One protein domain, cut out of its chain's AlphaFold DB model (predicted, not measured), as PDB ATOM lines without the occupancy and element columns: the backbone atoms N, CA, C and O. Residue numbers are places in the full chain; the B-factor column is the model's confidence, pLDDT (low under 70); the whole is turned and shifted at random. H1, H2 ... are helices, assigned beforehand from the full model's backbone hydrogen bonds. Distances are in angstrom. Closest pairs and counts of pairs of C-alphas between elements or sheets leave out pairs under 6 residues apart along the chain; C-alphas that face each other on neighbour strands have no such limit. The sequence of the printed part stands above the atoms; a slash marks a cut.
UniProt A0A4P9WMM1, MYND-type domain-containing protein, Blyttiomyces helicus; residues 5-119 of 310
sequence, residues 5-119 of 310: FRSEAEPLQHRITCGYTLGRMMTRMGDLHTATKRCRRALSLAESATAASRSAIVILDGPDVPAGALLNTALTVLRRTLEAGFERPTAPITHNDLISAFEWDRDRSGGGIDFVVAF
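Overview. This is residues 5 to 119 of the 310 residues of the protein "MYND-type domain-containing protein" of Blyttiomyces helicus (UniProt A0A4P9WMM1). Three helices, H1, H2 and H4, make an up-and-down bundle with their centres in a triangle, each running against the one before it. Short H3 packs on the start of H4 at one end of the bundle, and H5 lies off one side, touching no helix. The printed part has 115 residues with five named helices, H1 to H5 in order, and no named strand; its class is all helix. It is compact, with a radius of gyration of the C-alphas of 14.4 A, and only just elongated, spanning 43 by 28 by 26 A.

Along the chain. H1, residues 12 to 28, begins at C-alpha 12 (140.947, 89.141, 140.497) and is 24.9 A long. H2 is residues 32 to 47, 22.2 A. H3 is residues 51 to 55. H4, residues 67 to 83, is 24.1 A. H5, residues 95 to 109, is 22.6 A and ends at C-alpha 109 (138.219, 108.522, 150.620).

Arrangement. H4 is the hub, touching H1, H2 and H3. H1 and H2 form a helical hairpin, a shallow tilt of 17 degrees, opposite ways; their closest C-alphas, Gly 23 and Ala 35, are 4.0 A apart. H2 and H4 touch at a shallow tilt of 32 degrees, opposite ways, closest at the C-alphas of Leu 43 and Leu 75, 6.2 A. H1 touches H4 with residues 13 to 20 alone, closest at the C-alphas of Gln 13 and Leu 71, 6.9 A. H4 touches H3 with residues 67 to 71 alone; the C-alphas of Arg 54 and Gly 68 are closest, 3.8 A. H4 and H5 are only just apart, closest 8.3 A. Each O i to N i+4 pair is within hydrogen-bond range in H1, H2, H3 and H4; in H5, 7 of 11 are.

Size, cuts and confidence. The C-alphas farthest apart, Ala 52 and Ala 91, are 43.9 A apart. The printed part has no cut. The links H3 to H4 and H4 to H5 are long. Residues 88 to 119 have pLDDT under 70.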
ATOM      1  N   PHE A   5     133.663  88.155 134.588       89.81
ATOM      2  CA  PHE A   5     133.640  87.728 135.989       89.81
ATOM      3  C   PHE A   5     134.021  86.259 136.213       89.81
ATOM      4  O   PHE A   5     134.272  85.880 137.348       89.81
ATOM      5  N   ARG A   6     134.011  85.424 135.167       91.56
ATOM      6  CA  ARG A   6     134.352  83.991 135.250       91.56
ATOM      7  C   ARG A   6     135.749  83.683 134.708       91.56
ATOM      8  O   ARG A   6     136.125  82.522 134.646       91.56
ATOM      9  N   SER A   7     136.470  84.693 134.225       90.88
ATOM     10  CA  SER A   7     137.775  84.487 133.612       90.88
ATOM     11  C   SER A   7     138.834  84.315 134.692       90.88
ATOM     12  O   SER A   7     139.236  85.297 135.302       90.88
ATOM     13  N   GLU A   8     139.313  83.094 134.910       90.12
ATOM     14  CA  GLU A   8     140.460  82.863 135.803       90.12
ATOM     15  C   GLU A   8     141.795  83.306 135.191       90.12
ATOM     16  O   GLU A   8     142.781  83.433 135.904       90.12
ATOM     17  N   ALA A   9     141.815  83.598 133.886       89.94
ATOM     18  CA  ALA A   9     142.980  84.174 133.218       89.94
ATOM     19  C   ALA A   9     143.229  85.638 133.619       89.94
ATOM     20  O   ALA A   9     144.350  86.118 133.509       89.94
ATOM     21  N   GLU A  10     142.191  86.346 134.077       90.06
ATOM     22  CA  GLU A  10     142.299  87.753 134.463       90.06
ATOM     23  C   GLU A  10     142.545  87.887 135.972       90.06
ATOM     24  O   GLU A  10     141.828  87.251 136.769       90.06
ATOM     25  N   PRO A  11     143.470  88.769 136.402       91.25
ATOM     26  CA  PRO A  11     143.676  89.064 137.811       91.25
ATOM     27  C   PRO A  11     142.361  89.429 138.505       91.25
ATOM     28  O   PRO A  11     141.510  90.141 137.963       91.25
ATOM     29  N   LEU A  12     142.184  88.948 139.738       93.50
ATOM     30  CA  LEU A  12     140.947  89.141 140.497       93.50
ATOM     31  C   LEU A  12     140.564  90.626 140.604       93.50
ATOM     32  O   LEU A  12     139.412  90.994 140.379       93.50
ATOM     33  N   GLN A  13     141.554  91.481 140.873       90.62
ATOM     34  CA  GLN A  13     141.379  92.928 140.941       90.62
ATOM     35  C   GLN A  13     140.844  93.505 139.627       90.62
ATOM     36  O   GLN A  13     139.871  94.253 139.648       90.62
ATOM     37  N   HIS A  14     141.407  93.098 138.486       89.75
ATOM     38  CA  HIS A  14     140.965  93.560 137.171       89.75
ATOM     39  C   HIS A  14     139.483  93.233 136.933       89.75
ATOM     40  O   HIS A  14     138.695  94.102 136.553       89.75
ATOM     41  N   ARG A  15     139.059  92.004 137.254       94.62
ATOM     42  CA  ARG A  15     137.652  91.585 137.130       94.62
ATOM     43  C   ARG A  15     136.706  92.428 137.992       94.62
ATOM     44  O   ARG A  15     135.611  92.774 137.539       94.62
ATOM     45  N   ILE A  16     137.113  92.755 139.218       94.38
ATOM     46  CA  ILE A  16     136.333  93.582 140.153       94.38
ATOM     47  C   ILE A  16     136.214  95.010 139.620       94.38
ATOM     48  O   ILE A  16     135.097  95.523 139.507       94.38
ATOM     49  N   THR A  17     137.332  95.613 139.214       91.25
ATOM     50  CA  THR A  17     137.381  96.951 138.614       91.25
ATOM     51  C   THR A  17     136.506  97.032 137.369       91.25
ATOM     52  O   THR A  17     135.654  97.914 137.275       91.25
ATOM     53  N   CYS A  18     136.614  96.074 136.442       93.06
ATOM     54  CA  CYS A  18     135.737  96.020 135.273       93.06
ATOM     55  C   CYS A  18     134.258  95.939 135.664       93.06
ATOM     56  O   CYS A  18     133.418  96.607 135.057       93.06
ATOM     57  N   GLY A  19     133.921  95.131 136.669       93.88
ATOM     58  CA  GLY A  19     132.552  95.016 137.158       93.88
ATOM     59  C   GLY A  19     131.999  96.325 137.716       93.88
ATOM     60  O   GLY A  19     130.875  96.702 137.373       93.88
ATOM     61  N   TYR A  20     132.799  97.032 138.515       93.25
ATOM     62  CA  TYR A  20     132.457  98.345 139.057       93.25
ATOM     63  C   TYR A  20     132.289  99.399 137.952       93.25
ATOM     64  O   TYR A  20     131.245 100.054 137.875       93.25
ATOM     65  N   THR A  21     133.256  99.504 137.036       91.00
ATOM     66  CA  THR A  21     133.222 100.450 135.910       91.00
ATOM     67  C   THR A  21     132.013 100.211 135.010       91.00
ATOM     68  O   THR A  21     131.305 101.154 134.655       91.00
ATOM     69  N   LEU A  22     131.702  98.949 134.694       90.88
ATOM     70  CA  LEU A  22     130.492  98.610 133.944       90.88
ATOM     71  C   LEU A  22     129.223  98.985 134.715       90.88
ATOM     72  O   LEU A  22     128.284  99.492 134.106       90.88
ATOM     73  N   GLY A  23     129.185  98.765 136.032       91.50
ATOM     74  CA  GLY A  23     128.071  99.189 136.880       91.50
ATOM     75  C   GLY A  23     127.811 100.690 136.766       91.50
ATOM     76  O   GLY A  23     126.718 101.101 136.377       91.50
ATOM     77  N   ARG A  24     128.856 101.497 136.965       90.81
ATOM     78  CA  ARG A  24     128.837 102.956 136.784       90.81
ATOM     79  C   ARG A  24     128.338 103.381 135.401       90.81
ATOM     80  O   ARG A  24     127.515 104.286 135.294       90.81
ATOM     81  N   MET A  25     128.823 102.749 134.331       88.88
ATOM     82  CA  MET A  25     128.382 103.068 132.967       88.88
ATOM     83  C   MET A  25     126.883 102.802 132.774       88.88
ATOM     84  O   MET A  25     126.189 103.620 132.173       88.88
ATOM     85  N   MET A  26     126.367 101.695 133.312       92.25
ATOM     86  CA  MET A  26     124.946 101.342 133.209       92.25
ATOM     87  C   MET A  26     124.058 102.326 133.981       92.25
ATOM     88  O   MET A  26     123.019 102.734 133.462       92.25
ATOM     89  N   THR A  27     124.509 102.809 135.145       88.88
ATOM     90  CA  THR A  27     123.836 103.888 135.889       88.88
ATOM     91  C   THR A  27     123.667 105.130 135.029       88.88
ATOM     92  O   THR A  27     122.577 105.693 134.945       88.88
ATOM     93  N   ARG A  28     124.738 105.532 134.336       85.50
ATOM     94  CA  ARG A  28     124.739 106.716 133.465       85.50
ATOM     95  C   ARG A  28     123.807 106.567 132.264       85.50
ATOM     96  O   ARG A  28     123.229 107.549 131.815       85.50
ATOM     97  N   MET A  29     123.625 105.345 131.771       87.44
ATOM     98  CA  MET A  29     122.654 105.038 130.716       87.44
ATOM     99  C   MET A  29     121.208 104.936 131.233       87.44
ATOM    100  O   MET A  29     120.292 104.735 130.437       87.44
ATOM    101  N   GLY A  30     120.983 105.079 132.542       88.25
ATOM    102  CA  GLY A  30     119.672 104.926 133.172       88.25
ATOM    103  C   GLY A  30     119.234 103.472 133.368       88.25
ATOM    104  O   GLY A  30     118.117 103.240 133.822       88.25
ATOM    105  N   ASP A  31     120.094 102.493 133.071       93.25
ATOM    106  CA  ASP A  31     119.837 101.075 133.329       93.25
ATOM    107  C   ASP A  31     120.317 100.701 134.741       93.25
ATOM    108  O   ASP A  31     121.346 100.049 134.952       93.25
ATOM    109  N   LEU A  32     119.557 101.166 135.735       93.75
ATOM    110  CA  LEU A  32     119.882 100.989 137.153       93.75
ATOM    111  C   LEU A  32     119.878  99.514 137.580       93.75
ATOM    112  O   LEU A  32     120.632  99.113 138.472       93.75
ATOM    113  N   HIS A  33     119.052  98.689 136.935       95.19
ATOM    114  CA  HIS A  33     118.973  97.263 137.229       95.19
ATOM    115  C   HIS A  33     120.261  96.550 136.811       95.19
ATOM    116  O   HIS A  33     120.888  95.861 137.628       95.19
ATOM    117  N   THR A  34     120.705  96.758 135.568       94.56
ATOM    118  CA  THR A  34     121.967  96.182 135.097       94.56
ATOM    119  C   THR A  34     123.147  96.740 135.886       94.56
ATOM    120  O   THR A  34     124.037  95.966 136.249       94.56
ATOM    121  N   ALA A  35     123.136  98.032 136.233       94.44
ATOM    122  CA  ALA A  35     124.152  98.638 137.094       94.44
ATOM    123  C   ALA A  35     124.286  97.908 138.437       94.44
ATOM    124  O   ALA A  35     125.363  97.419 138.788       94.44
ATOM    125  N   THR A  36     123.162  97.736 139.134       95.50
ATOM    126  CA  THR A  36     123.099  97.043 140.425       95.50
ATOM    127  C   THR A  36     123.603  95.611 140.318       95.50
ATOM    128  O   THR A  36     124.413  95.167 141.135       95.50
ATOM    129  N   LYS A  37     123.170  94.884 139.283       96.38
ATOM    130  CA  LYS A  37     123.607  93.506 139.037       96.38
ATOM    131  C   LYS A  37     125.125  93.416 138.842       96.38
ATOM    132  O   LYS A  37     125.749  92.484 139.346       96.38
ATOM    133  N   ARG A  38     125.726  94.375 138.129       95.25
ATOM    134  CA  ARG A  38     127.177  94.429 137.878       95.25
ATOM    135  C   ARG A  38     127.956  94.729 139.159       95.25
ATOM    136  O   ARG A  38     128.882  93.980 139.468       95.25
ATOM    137  N   CYS A  39     127.530  95.724 139.938       96.31
ATOM    138  CA  CYS A  39     128.168  96.063 141.213       96.31
ATOM    139  C   CYS A  39     128.064  94.926 142.239       96.31
ATOM    140  O   CYS A  39     129.069  94.569 142.844       96.31
ATOM    141  N   ARG A  40     126.898  94.281 142.387       97.38
ATOM    142  CA  ARG A  40     126.745  93.126 143.296       97.38
ATOM    143  C   ARG A  40     127.657  91.961 142.925       97.38
ATOM    144  O   ARG A  40     128.203  91.303 143.801       97.38
ATOM    145  N   ARG A  41     127.849  91.712 141.627       96.81
ATOM    146  CA  ARG A  41     128.749  90.648 141.167       96.81
ATOM    147  C   ARG A  41     130.218  90.984 141.421       96.81
ATOM    148  O   ARG A  41     130.961  90.098 141.823       96.81
ATOM    149  N   ALA A  42     130.620  92.241 141.229       96.25
ATOM    150  CA  ALA A  42     131.955  92.710 141.602       96.25
ATOM    151  C   ALA A  42     132.190  92.600 143.120       96.25
ATOM    152  O   ALA A  42     133.246  92.134 143.536       96.25
ATOM    153  N   LEU A  43     131.182  92.952 143.927       97.31
ATOM    154  CA  LEU A  43     131.223  92.839 145.386       97.31
ATOM    155  C   LEU A  43     131.413  91.385 145.823       97.31
ATOM    156  O   LEU A  43     132.363  91.086 146.535       97.31
ATOM    157  N   SER A  44     130.574  90.475 145.323       97.25
ATOM    158  CA  SER A  44     130.679  89.044 145.629       97.25
ATOM    159  C   SER A  44     132.046  88.468 145.242       97.25
ATOM    160  O   SER A  44     132.625  87.693 146.000       97.25
ATOM    161  N   LEU A  45     132.599  88.892 144.101       96.56
ATOM    162  CA  LEU A  45     133.921  88.459 143.657       96.56
ATOM    163  C   LEU A  45     135.030  88.950 144.606       96.56
ATOM    164  O   LEU A  45     135.896  88.168 144.994       96.56
ATOM    165  N   ALA A  46     134.967  90.213 145.032       96.44
ATOM    166  CA  ALA A  46     135.900  90.792 145.998       96.44
ATOM    167  C   ALA A  46     135.802  90.140 147.391       96.44
ATOM    168  O   ALA A  46     136.822  89.915 148.045       96.44
ATOM    169  N   GLU A  47     134.594  89.793 147.839       97.06
ATOM    170  CA  GLU A  47     134.370  89.095 149.112       97.06
ATOM    171  C   GLU A  47     134.917  87.665 149.077       97.06
ATOM    172  O   GLU A  47     135.510  87.218 150.057       97.06
ATOM    173  N   SER A  48     134.812  86.985 147.931       96.75
ATOM    174  CA  SER A  48     135.337  85.626 147.732       96.75
ATOM    175  C   SER A  48     136.864  85.538 147.577       96.75
ATOM    176  O   SER A  48     137.400  84.445 147.391       96.75
ATOM    177  N   ALA A  49     137.581  86.666 147.635       97.06
ATOM    178  CA  ALA A  49     139.028  86.699 147.460       97.06
ATOM    179  C   ALA A  49     139.751  85.841 148.512       97.06
ATOM    180  O   ALA A  49     139.662  86.108 149.714       97.06
ATOM    181  N   THR A  50     140.514  84.851 148.043       96.94
ATOM    182  CA  THR A  50     141.304  83.958 148.902       96.94
ATOM    183  C   THR A  50     142.415  84.711 149.639       96.94
ATOM    184  O   THR A  50     142.843  85.787 149.213       96.94
ATOM    185  N   ALA A  51     142.939  84.126 150.721       97.06
ATOM    186  CA  ALA A  51     144.089  84.682 151.436       97.06
ATOM    187  C   ALA A  51     145.302  84.883 150.507       97.06
ATOM    188  O   ALA A  51     145.917  85.944 150.544       97.06
ATOM    189  N   ALA A  52     145.569  83.922 149.614       95.50
ATOM    190  CA  ALA A  52     146.644  84.013 148.626       95.50
ATOM    191  C   ALA A  52     146.437  85.185 147.652       95.50
ATOM    192  O   ALA A  52     147.363  85.948 147.384       95.50
ATOM    193  N   SER A  53     145.207  85.382 147.165       94.88
ATOM    194  CA  SER A  53     144.876  86.525 146.303       94.88
ATOM    195  C   SER A  53     145.030  87.859 147.033       94.88
ATOM    196  O   SER A  53     145.413  88.845 146.417       94.88
ATOM    197  N   ARG A  54     144.736  87.903 148.338       96.12
ATOM    198  CA  ARG A  54     144.872  89.109 149.171       96.12
ATOM    199  C   ARG A  54     146.327  89.427 149.536       96.12
ATOM    200  O   ARG A  54     146.636  90.594 149.749       96.12
ATOM    201  N   SER A  55     147.209  88.431 149.609       95.31
ATOM    202  CA  SER A  55     148.633  88.630 149.910       95.31
ATOM    203  C   SER A  55     149.500  88.919 148.682       95.31
ATOM    204  O   SER A  55     150.668  89.255 148.848       95.31
ATOM    205  N   ALA A  56     148.969  88.768 147.465       95.12
ATOM    206  CA  ALA A  56     149.696  89.106 146.244       95.12
ATOM    207  C   ALA A  56     150.120  90.584 146.255       95.12
ATOM    208  O   ALA A  56     149.345  91.439 146.678       95.12
ATOM    209  N   ILE A  57     151.329  90.886 145.786       94.19
ATOM    210  CA  ILE A  57     151.813  92.261 145.636       94.19
ATOM    211  C   ILE A  57     151.421  92.776 144.256       94.19
ATOM    212  O   ILE A  57     151.596  92.077 143.256       94.19
ATOM    213  N   VAL A  58     150.867  93.984 144.215       91.56
ATOM    214  CA  VAL A  58     150.541  94.684 142.975       91.56
ATOM    215  C   VAL A  58     151.574  95.780 142.785       91.56
ATOM    216  O   VAL A  58     151.688  96.676 143.622       91.56
ATOM    217  N   ILE A  59     152.315  95.680 141.684       89.44
ATOM    218  CA  ILE A  59     153.287  96.684 141.262       89.44
ATOM    219  C   ILE A  59     152.497  97.765 140.523       89.44
ATOM    220  O   ILE A  59     151.891  97.500 139.484       89.44
ATOM    221  N   LEU A  60     152.447  98.952 141.112       83.25
ATOM    222  CA  LEU A  60     151.867 100.161 140.529       83.25
ATOM    223  C   LEU A  60     152.984 101.202 140.389       83.25
ATOM    224  O   LEU A  60     154.057 101.019 140.960       83.25
ATOM    225  N   ASP A  61     152.722 102.306 139.690       82.81
ATOM    226  CA  ASP A  61     153.608 103.479 139.674       82.81
ATOM    227  C   ASP A  61     153.617 104.135 141.070       82.81
ATOM    228  O   ASP A  61     152.931 105.122 141.338       82.81
ATOM    229  N   GLY A  62     154.305 103.511 142.022       86.94
ATOM    230  CA  GLY A  62     154.226 103.843 143.437       86.94
ATOM    231  C   GLY A  62     154.775 102.733 144.335       86.94
ATOM    232  O   GLY A  62     155.430 101.808 143.860       86.94
ATOM    233  N   PRO A  63     154.551 102.825 145.657       89.81
ATOM    234  CA  PRO A  63     154.949 101.767 146.572       89.81
ATOM    235  C   PRO A  63     154.172 100.485 146.269       89.81
ATOM    236  O   PRO A  63     152.969 100.532 146.020       89.81
ATOM    237  N   ASP A  64     154.852  99.347 146.359       92.88
ATOM    238  CA  ASP A  64     154.236  98.026 146.295       92.88
ATOM    239  C   ASP A  64     153.098  97.916 147.317       92.88
ATOM    240  O   ASP A  64     153.304  98.052 148.529       92.88
ATOM    241  N   VAL A  65     151.882  97.654 146.833       92.94
ATOM    242  CA  VAL A  65     150.700  97.528 147.691       92.94
ATOM    243  C   VAL A  65     150.183  96.089 147.647       92.94
ATOM    244  O   VAL A  65     149.992  95.532 146.563       92.94
ATOM    245  N   PRO A  66     149.889  95.465 148.803       94.69
ATOM    246  CA  PRO A  66     149.191  94.188 148.821       94.69
ATOM    247  C   PRO A  66     147.819  94.308 148.150       94.69
ATOM    248  O   PRO A  66     147.020  95.186 148.489       94.69
ATOM    249  N   ALA A  67     147.488  93.372 147.266       93.88
ATOM    250  CA  ALA A  67     146.200  93.285 146.585       93.88
ATOM    251  C   ALA A  67     145.025  93.329 147.573       93.88
ATOM    252  O   ALA A  67     143.991  93.926 147.289       93.88
ATOM    253  N   GLY A  68     145.184  92.758 148.771       95.44
ATOM    254  CA  GLY A  68     144.194  92.807 149.843       95.44
ATOM    255  C   GLY A  68     143.816  94.226 150.274       95.44
ATOM    256  O   GLY A  68     142.641  94.466 150.551       95.44
ATOM    257  N   ALA A  69     144.759  95.172 150.282       93.50
ATOM    258  CA  ALA A  69     144.466  96.573 150.587       93.50
ATOM    259  C   ALA A  69     143.605  97.204 149.481       93.50
ATOM    260  O   ALA A  69     142.563  97.788 149.773       93.50
ATOM    261  N   LEU A  70     143.971  96.983 148.214       92.44
ATOM    262  CA  LEU A  70     143.208  97.464 147.054       92.44
ATOM    263  C   LEU A  70     141.796  96.854 147.013       92.44
ATOM    264  O   LEU A  70     140.815  97.553 146.759       92.44
ATOM    265  N   LEU A  71     141.672  95.563 147.339       94.44
ATOM    266  CA  LEU A  71     140.390  94.866 147.446       94.44
ATOM    267  C   LEU A  71     139.518  95.428 148.570       94.44
ATOM    268  O   LEU A  71     138.318  95.603 148.371       94.44
ATOM    269  N   ASN A  72     140.086  95.737 149.737       94.94
ATOM    270  CA  ASN A  72     139.329  96.314 150.852       94.94
ATOM    271  C   ASN A  72     138.785  97.709 150.505       94.94
ATOM    272  O   ASN A  72     137.631  98.025 150.819       94.94
ATOM    273  N   THR A  73     139.567  98.522 149.796       91.88
ATOM    274  CA  THR A  73     139.088  99.810 149.284       91.88
ATOM    275  C   THR A  73     137.987  99.612 148.241       91.88
ATOM    276  O   THR A  73     136.929 100.234 148.348       91.88
ATOM    277  N   ALA A  74     138.155  98.679 147.296       91.25
ATOM    278  CA  ALA A  74     137.120  98.353 146.314       91.25
ATOM    279  C   ALA A  74     135.814  97.862 146.972       91.25
ATOM    280  O   ALA A  74     134.730  98.283 146.568       91.25
ATOM    281  N   LEU A  75     135.897  97.027 148.017       96.00
ATOM    282  CA  LEU A  75     134.746  96.595 148.821       96.00
ATOM    283  C   LEU A  75     134.023  97.789 149.452       96.00
ATOM    284  O   LEU A  75     132.795  97.859 149.408       96.00
ATOM    285  N   THR A  76     134.782  98.734 150.004       94.44
ATOM    286  CA  THR A  76     134.242  99.946 150.634       94.44
ATOM    287  C   THR A  76     133.482 100.797 149.620       94.44
ATOM    288  O   THR A  76     132.330 101.166 149.861       94.44
ATOM    289  N   VAL A  77     134.080 101.045 148.451       90.12
ATOM    290  CA  VAL A  77     133.455 101.808 147.360       90.12
ATOM    291  C   VAL A  77     132.202 101.101 146.835       90.12
ATOM    292  O   VAL A  77     131.158 101.735 146.662       90.12
ATOM    293  N   LEU A  78     132.265  99.784 146.615       94.25
ATOM    294  CA  LEU A  78     131.139  98.995 146.107       94.25
ATOM    295  C   LEU A  78     129.952  98.981 147.074       94.25
ATOM    296  O   LEU A  78     128.820  99.181 146.632       94.25
ATOM    297  N   ARG A  79     130.197  98.779 148.375       96.31
ATOM    298  CA  ARG A  79     129.144  98.805 149.406       96.31
ATOM    299  C   ARG A  79     128.494 100.177 149.488       96.31
ATOM    300  O   ARG A  79     127.284 100.267 149.312       96.31
ATOM    301  N   ARG A  80     129.299 101.238 149.591       91.56
ATOM    302  CA  ARG A  80     128.800 102.621 149.606       91.56
ATOM    303  C   ARG A  80     127.970 102.942 148.360       91.56
ATOM    304  O   ARG A  80     126.920 103.562 148.468       91.56
ATOM    305  N   THR A  81     128.416 102.500 147.183       90.12
ATOM    306  CA  THR A  81     127.688 102.709 145.919       90.12
ATOM    307  C   THR A  81     126.340 101.986 145.913       90.12
ATOM    308  O   THR A  81     125.355 102.516 145.409       90.12
ATOM    309  N   LEU A  82     126.278 100.767 146.453       95.00
ATOM    310  CA  LEU A  82     125.035  99.999 146.527       95.00
ATOM    311  C   LEU A  82     124.072 100.548 147.590       95.00
ATOM    312  O   LEU A  82     122.866 100.528 147.359       95.00
ATOM    313  N   GLU A  83     124.594 101.041 148.715       93.69
ATOM    314  CA  GLU A  83     123.826 101.653 149.809       93.69
ATOM    315  C   GLU A  83     123.240 103.010 149.425       93.69
ATOM    316  O   GLU A  83     122.062 103.255 149.668       93.69
ATOM    317  N   ALA A  84     124.032 103.869 148.774       89.19
ATOM    318  CA  ALA A  84     123.551 105.145 148.241       89.19
ATOM    319  C   ALA A  84     122.477 104.955 147.155       89.19
ATOM    320  O   ALA A  84     121.758 105.891 146.811       89.19
ATOM    321  N   GLY A  85     122.372 103.742 146.607       88.25
ATOM    322  CA  GLY A  85     121.550 103.458 145.452       88.25
ATOM    323  C   GLY A  85     122.096 104.129 144.195       88.25
ATOM    324  O   GLY A  85     123.082 104.865 144.189       88.25
ATOM    325  N   PHE A  86     121.438 103.847 143.079       82.56
ATOM    326  CA  PHE A  86     121.733 104.521 141.828       82.56
ATOM    327  C   PHE A  86     120.668 105.579 141.603       82.56
ATOM    328  O   PHE A  86     119.661 105.324 140.944       82.56
ATOM    329  N   GLU A  87     120.865 106.760 142.179       76.62
ATOM    330  CA  GLU A  87     120.016 107.889 141.830       76.62
ATOM    331  C   GLU A  87     120.208 108.205 140.348       76.62
ATOM    332  O   GLU A  87     121.330 108.322 139.841       76.62
ATOM    333  N   ARG A  88     119.092 108.282 139.620       67.69
ATOM    334  CA  ARG A  88     119.119 108.681 138.219       67.69
ATOM    335  C   ARG A  88     119.626 110.123 138.178       67.69
ATOM    336  O   ARG A  88     118.989 110.971 138.802       67.69
ATOM    337  N   PRO A  89     120.703 110.429 137.434       62.06
ATOM    338  CA  PRO A  89     121.124 111.809 137.255       62.06
ATOM    339  C   PRO A  89     119.941 112.617 136.717       62.06
ATOM    340  O   PRO A  89     119.375 112.281 135.673       62.06
ATOM    341  N   THR A  90     119.521 113.638 137.461       63.09
ATOM    342  CA  THR A  90     118.391 114.504 137.092       63.09
ATOM    343  C   THR A  90     118.732 115.412 135.912       63.09
ATOM    344  O   THR A  90     117.832 115.888 135.223       63.09
ATOM    345  N   ALA A  91     120.024 115.591 135.623       66.81
ATOM    346  CA  ALA A  91     120.532 116.328 134.476       66.81
ATOM    347  C   ALA A  91     121.269 115.408 133.478       66.81
ATOM    348  O   ALA A  91     121.896 114.423 133.884       66.81
ATOM    349  N   PRO A  92     121.235 115.728 132.167       56.72
ATOM    350  CA  PRO A  92     122.116 115.112 131.180       56.72
ATOM    351  C   PRO A  92     123.578 115.276 131.599       56.72
ATOM    352  O   PRO A  92     124.029 116.383 131.875       56.72
ATOM    353  N   ILE A  93     124.308 114.166 131.620       51.66
ATOM    354  CA  ILE A  93     125.693 114.110 132.086       51.66
ATOM    355  C   ILE A  93     126.592 114.879 131.114       51.66
ATOM    356  O   ILE A  93     126.616 114.591 129.913       51.66
ATOM    357  N   THR A  94     127.346 115.841 131.632       55.12
ATOM    358  CA  THR A  94     128.371 116.571 130.884       55.12
ATOM    359  C   THR A  94     129.720 115.851 130.954       55.12
ATOM    360  O   THR A  94     129.956 115.000 131.804       55.12
ATOM    361  N   HIS A  95     130.649 116.203 130.061       43.19
ATOM    362  CA  HIS A  95     132.024 115.691 130.103       43.19
ATOM    363  C   HIS A  95     132.725 115.984 131.443       43.19
ATOM    364  O   HIS A  95     133.475 115.149 131.941       43.19
ATOM    365  N   ASN A  96     132.429 117.128 132.066       43.72
ATOM    366  CA  ASN A  96     132.990 117.472 133.370       43.72
ATOM    367  C   ASN A  96     132.394 116.606 134.482       43.72
ATOM    368  O   ASN A  96     133.141 116.153 135.334       43.72
ATOM    369  N   ASP A  97     131.112 116.241 134.410       45.94
ATOM    370  CA  ASP A  97     130.524 115.275 135.352       45.94
ATOM    371  C   ASP A  97     131.158 113.877 135.220       45.94
ATOM    372  O   ASP A  97     131.146 113.084 136.164       45.94
ATOM    373  N   LEU A  98     131.730 113.544 134.053       49.00
ATOM    374  CA  LEU A  98     132.460 112.290 133.854       49.00
ATOM    375  C   LEU A  98     133.818 112.308 134.560       49.00
ATOM    376  O   LEU A  98     134.120 111.328 135.245       49.00
ATOM    377  N   ILE A  99     134.580 113.397 134.403       43.62
ATOM    378  CA  ILE A  99     135.892 113.621 135.036       43.62
ATOM    379  C   ILE A  99     135.730 113.796 136.545       43.62
ATOM    380  O   ILE A  99     136.334 113.061 137.322       43.62
ATOM    381  N   SER A 100     134.817 114.667 136.973       44.28
ATOM    382  CA  SER A 100     134.561 114.915 138.386       44.28
ATOM    383  C   SER A 100     134.014 113.692 139.098       44.28
ATOM    384  O   SER A 100     134.228 113.566 140.285       44.28
ATOM    385  N   ALA A 101     133.360 112.744 138.426       46.59
ATOM    386  CA  ALA A 101     132.954 111.489 139.056       46.59
ATOM    387  C   ALA A 101     134.088 110.454 139.168       46.59
ATOM    388  O   ALA A 101     133.873 109.424 139.807       46.59
ATOM    389  N   PHE A 102     135.226 110.652 138.497       45.75
ATOM    390  CA  PHE A 102     136.483 109.965 138.822       45.75
ATOM    391  C   PHE A 102     137.178 110.678 139.995       45.75
ATOM    392  O   PHE A 102     137.642 110.016 140.915       45.75
ATOM    393  N   GLU A 103     137.137 112.013 140.035       43.41
ATOM    394  CA  GLU A 103     137.698 112.815 141.137       43.41
ATOM    395  C   GLU A 103     136.863 112.770 142.434       43.41
ATOM    396  O   GLU A 103     137.419 112.883 143.522       43.41
ATOM    397  N   TRP A 104     135.548 112.539 142.361       43.84
ATOM    398  CA  TRP A 104     134.625 112.529 143.510       43.84
ATOM    399  C   TRP A 104     134.991 111.450 144.530       43.84
ATOM    400  O   TRP A 104     134.730 111.602 145.723       43.84
ATOM    401  N   ASP A 105     135.618 110.364 144.068       44.38
ATOM    402  CA  ASP A 105     136.124 109.310 144.945       44.38
ATOM    403  C   ASP A 105     137.433 109.723 145.638       44.38
ATOM    404  O   ASP A 105     137.705 109.274 146.752       44.38
ATOM    405  N   ARG A 106     138.212 110.635 145.041       47.03
ATOM    406  CA  ARG A 106     139.497 111.114 145.568       47.03
ATOM    407  C   ARG A 106     139.321 111.987 146.809       47.03
ATOM    408  O   ARG A 106     140.006 111.770 147.807       47.03
ATOM    409  N   ASP A 107     138.351 112.899 146.790       45.34
ATOM    410  CA  ASP A 107     138.182 113.900 147.854       45.34
ATOM    411  C   ASP A 107     137.480 113.351 149.113       45.34
ATOM    412  O   ASP A 107     137.580 113.934 150.192       45.34
ATOM    413  N   ARG A 108     136.782 112.208 149.013       50.44
ATOM    414  CA  ARG A 108     135.987 111.632 150.121       50.44
ATOM    415  C   ARG A 108     136.583 110.377 150.759       50.44
ATOM    416  O   ARG A 108     136.106 109.964 151.816       50.44
ATOM    417  N   SER A 109     137.562 109.739 150.116       48.28
ATOM    418  CA  SER A 109     138.219 108.522 150.620       48.28
ATOM    419  C   SER A 109     139.645 108.752 151.134       48.28
ATOM    420  O   SER A 109     140.213 107.846 151.734       48.28
ATOM    421  N   GLY A 110     140.223 109.946 150.937       37.47
ATOM    422  CA  GLY A 110     141.601 110.250 151.353       37.47
ATOM    423  C   GLY A 110     142.679 109.499 150.560       37.47
ATOM    424  O   GLY A 110     143.854 109.582 150.896       37.47
ATOM    425  N   GLY A 111     142.287 108.781 149.506       45.22
ATOM    426  CA  GLY A 111     143.161 107.997 148.643       45.22
ATOM    427  C   GLY A 111     142.359 107.485 147.455       45.22
ATOM    428  O   GLY A 111     141.894 106.348 147.458       45.22
ATOM    429  N   GLY A 112     142.136 108.350 146.462       42.94
ATOM    430  CA  GLY A 112     141.488 107.940 145.219       42.94
ATOM    431  C   GLY A 112     142.309 106.840 144.556       42.94
ATOM    432  O   GLY A 112     143.505 107.008 144.337       42.94
ATOM    433  N   ILE A 113     141.677 105.704 144.264       43.97
ATOM    434  CA  ILE A 113     142.300 104.690 143.421       43.97
ATOM    435  C   ILE A 113     142.140 105.169 141.986       43.97
ATOM    436  O   ILE A 113     141.048 105.080 141.420       43.97
ATOM    437  N   ASP A 114     143.234 105.623 141.382       43.78
ATOM    438  CA  ASP A 114     143.331 105.614 139.932       43.78
ATOM    439  C   ASP A 114     143.365 104.146 139.509       43.78
ATOM    440  O   ASP A 114     144.361 103.440 139.660       43.78
ATOM    441  N   PHE A 115     142.225 103.637 139.045       43.12
ATOM    442  CA  PHE A 115     142.156 102.318 138.431       43.12
ATOM    443  C   PHE A 115     142.838 102.387 137.062       43.12
ATOM    444  O   PHE A 115     142.177 102.393 136.021       43.12
ATOM    445  N   VAL A 116     144.169 102.451 137.065       40.91
ATOM    446  CA  VAL A 116     144.978 102.237 135.873       40.91
ATOM    447  C   VAL A 116     144.845 100.757 135.537       40.91
ATOM    448  O   VAL A 116     145.380  99.877 136.208       40.91
ATOM    449  N   VAL A 117     144.042 100.460 134.521       37.88
ATOM    450  CA  VAL A 117     144.092  99.154 133.872       37.88
ATOM    451  C   VAL A 117     145.401  99.139 133.094       37.88
ATOM    452  O   VAL A 117     145.471  99.725 132.019       37.88
ATOM    453  N   ALA A 118     146.435  98.520 133.663       33.56
ATOM    454  CA  ALA A 118     147.677  98.268 132.950       33.56
ATOM    455  C   ALA A 118     147.362  97.374 131.742       33.56
ATOM    456  O   ALA A 118     146.929  96.228 131.893       33.56
ATOM    457  N   PHE A 119     147.511  97.929 130.542       34.25
ATOM    458  CA  PHE A 119     147.600  97.139 129.325       34.25
ATOM    459  C   PHE A 119     149.033  96.618 129.255       34.25
ATOM    460  O   PHE A 119     149.965  97.366 129.515       34.25
TER     461      PHE A 119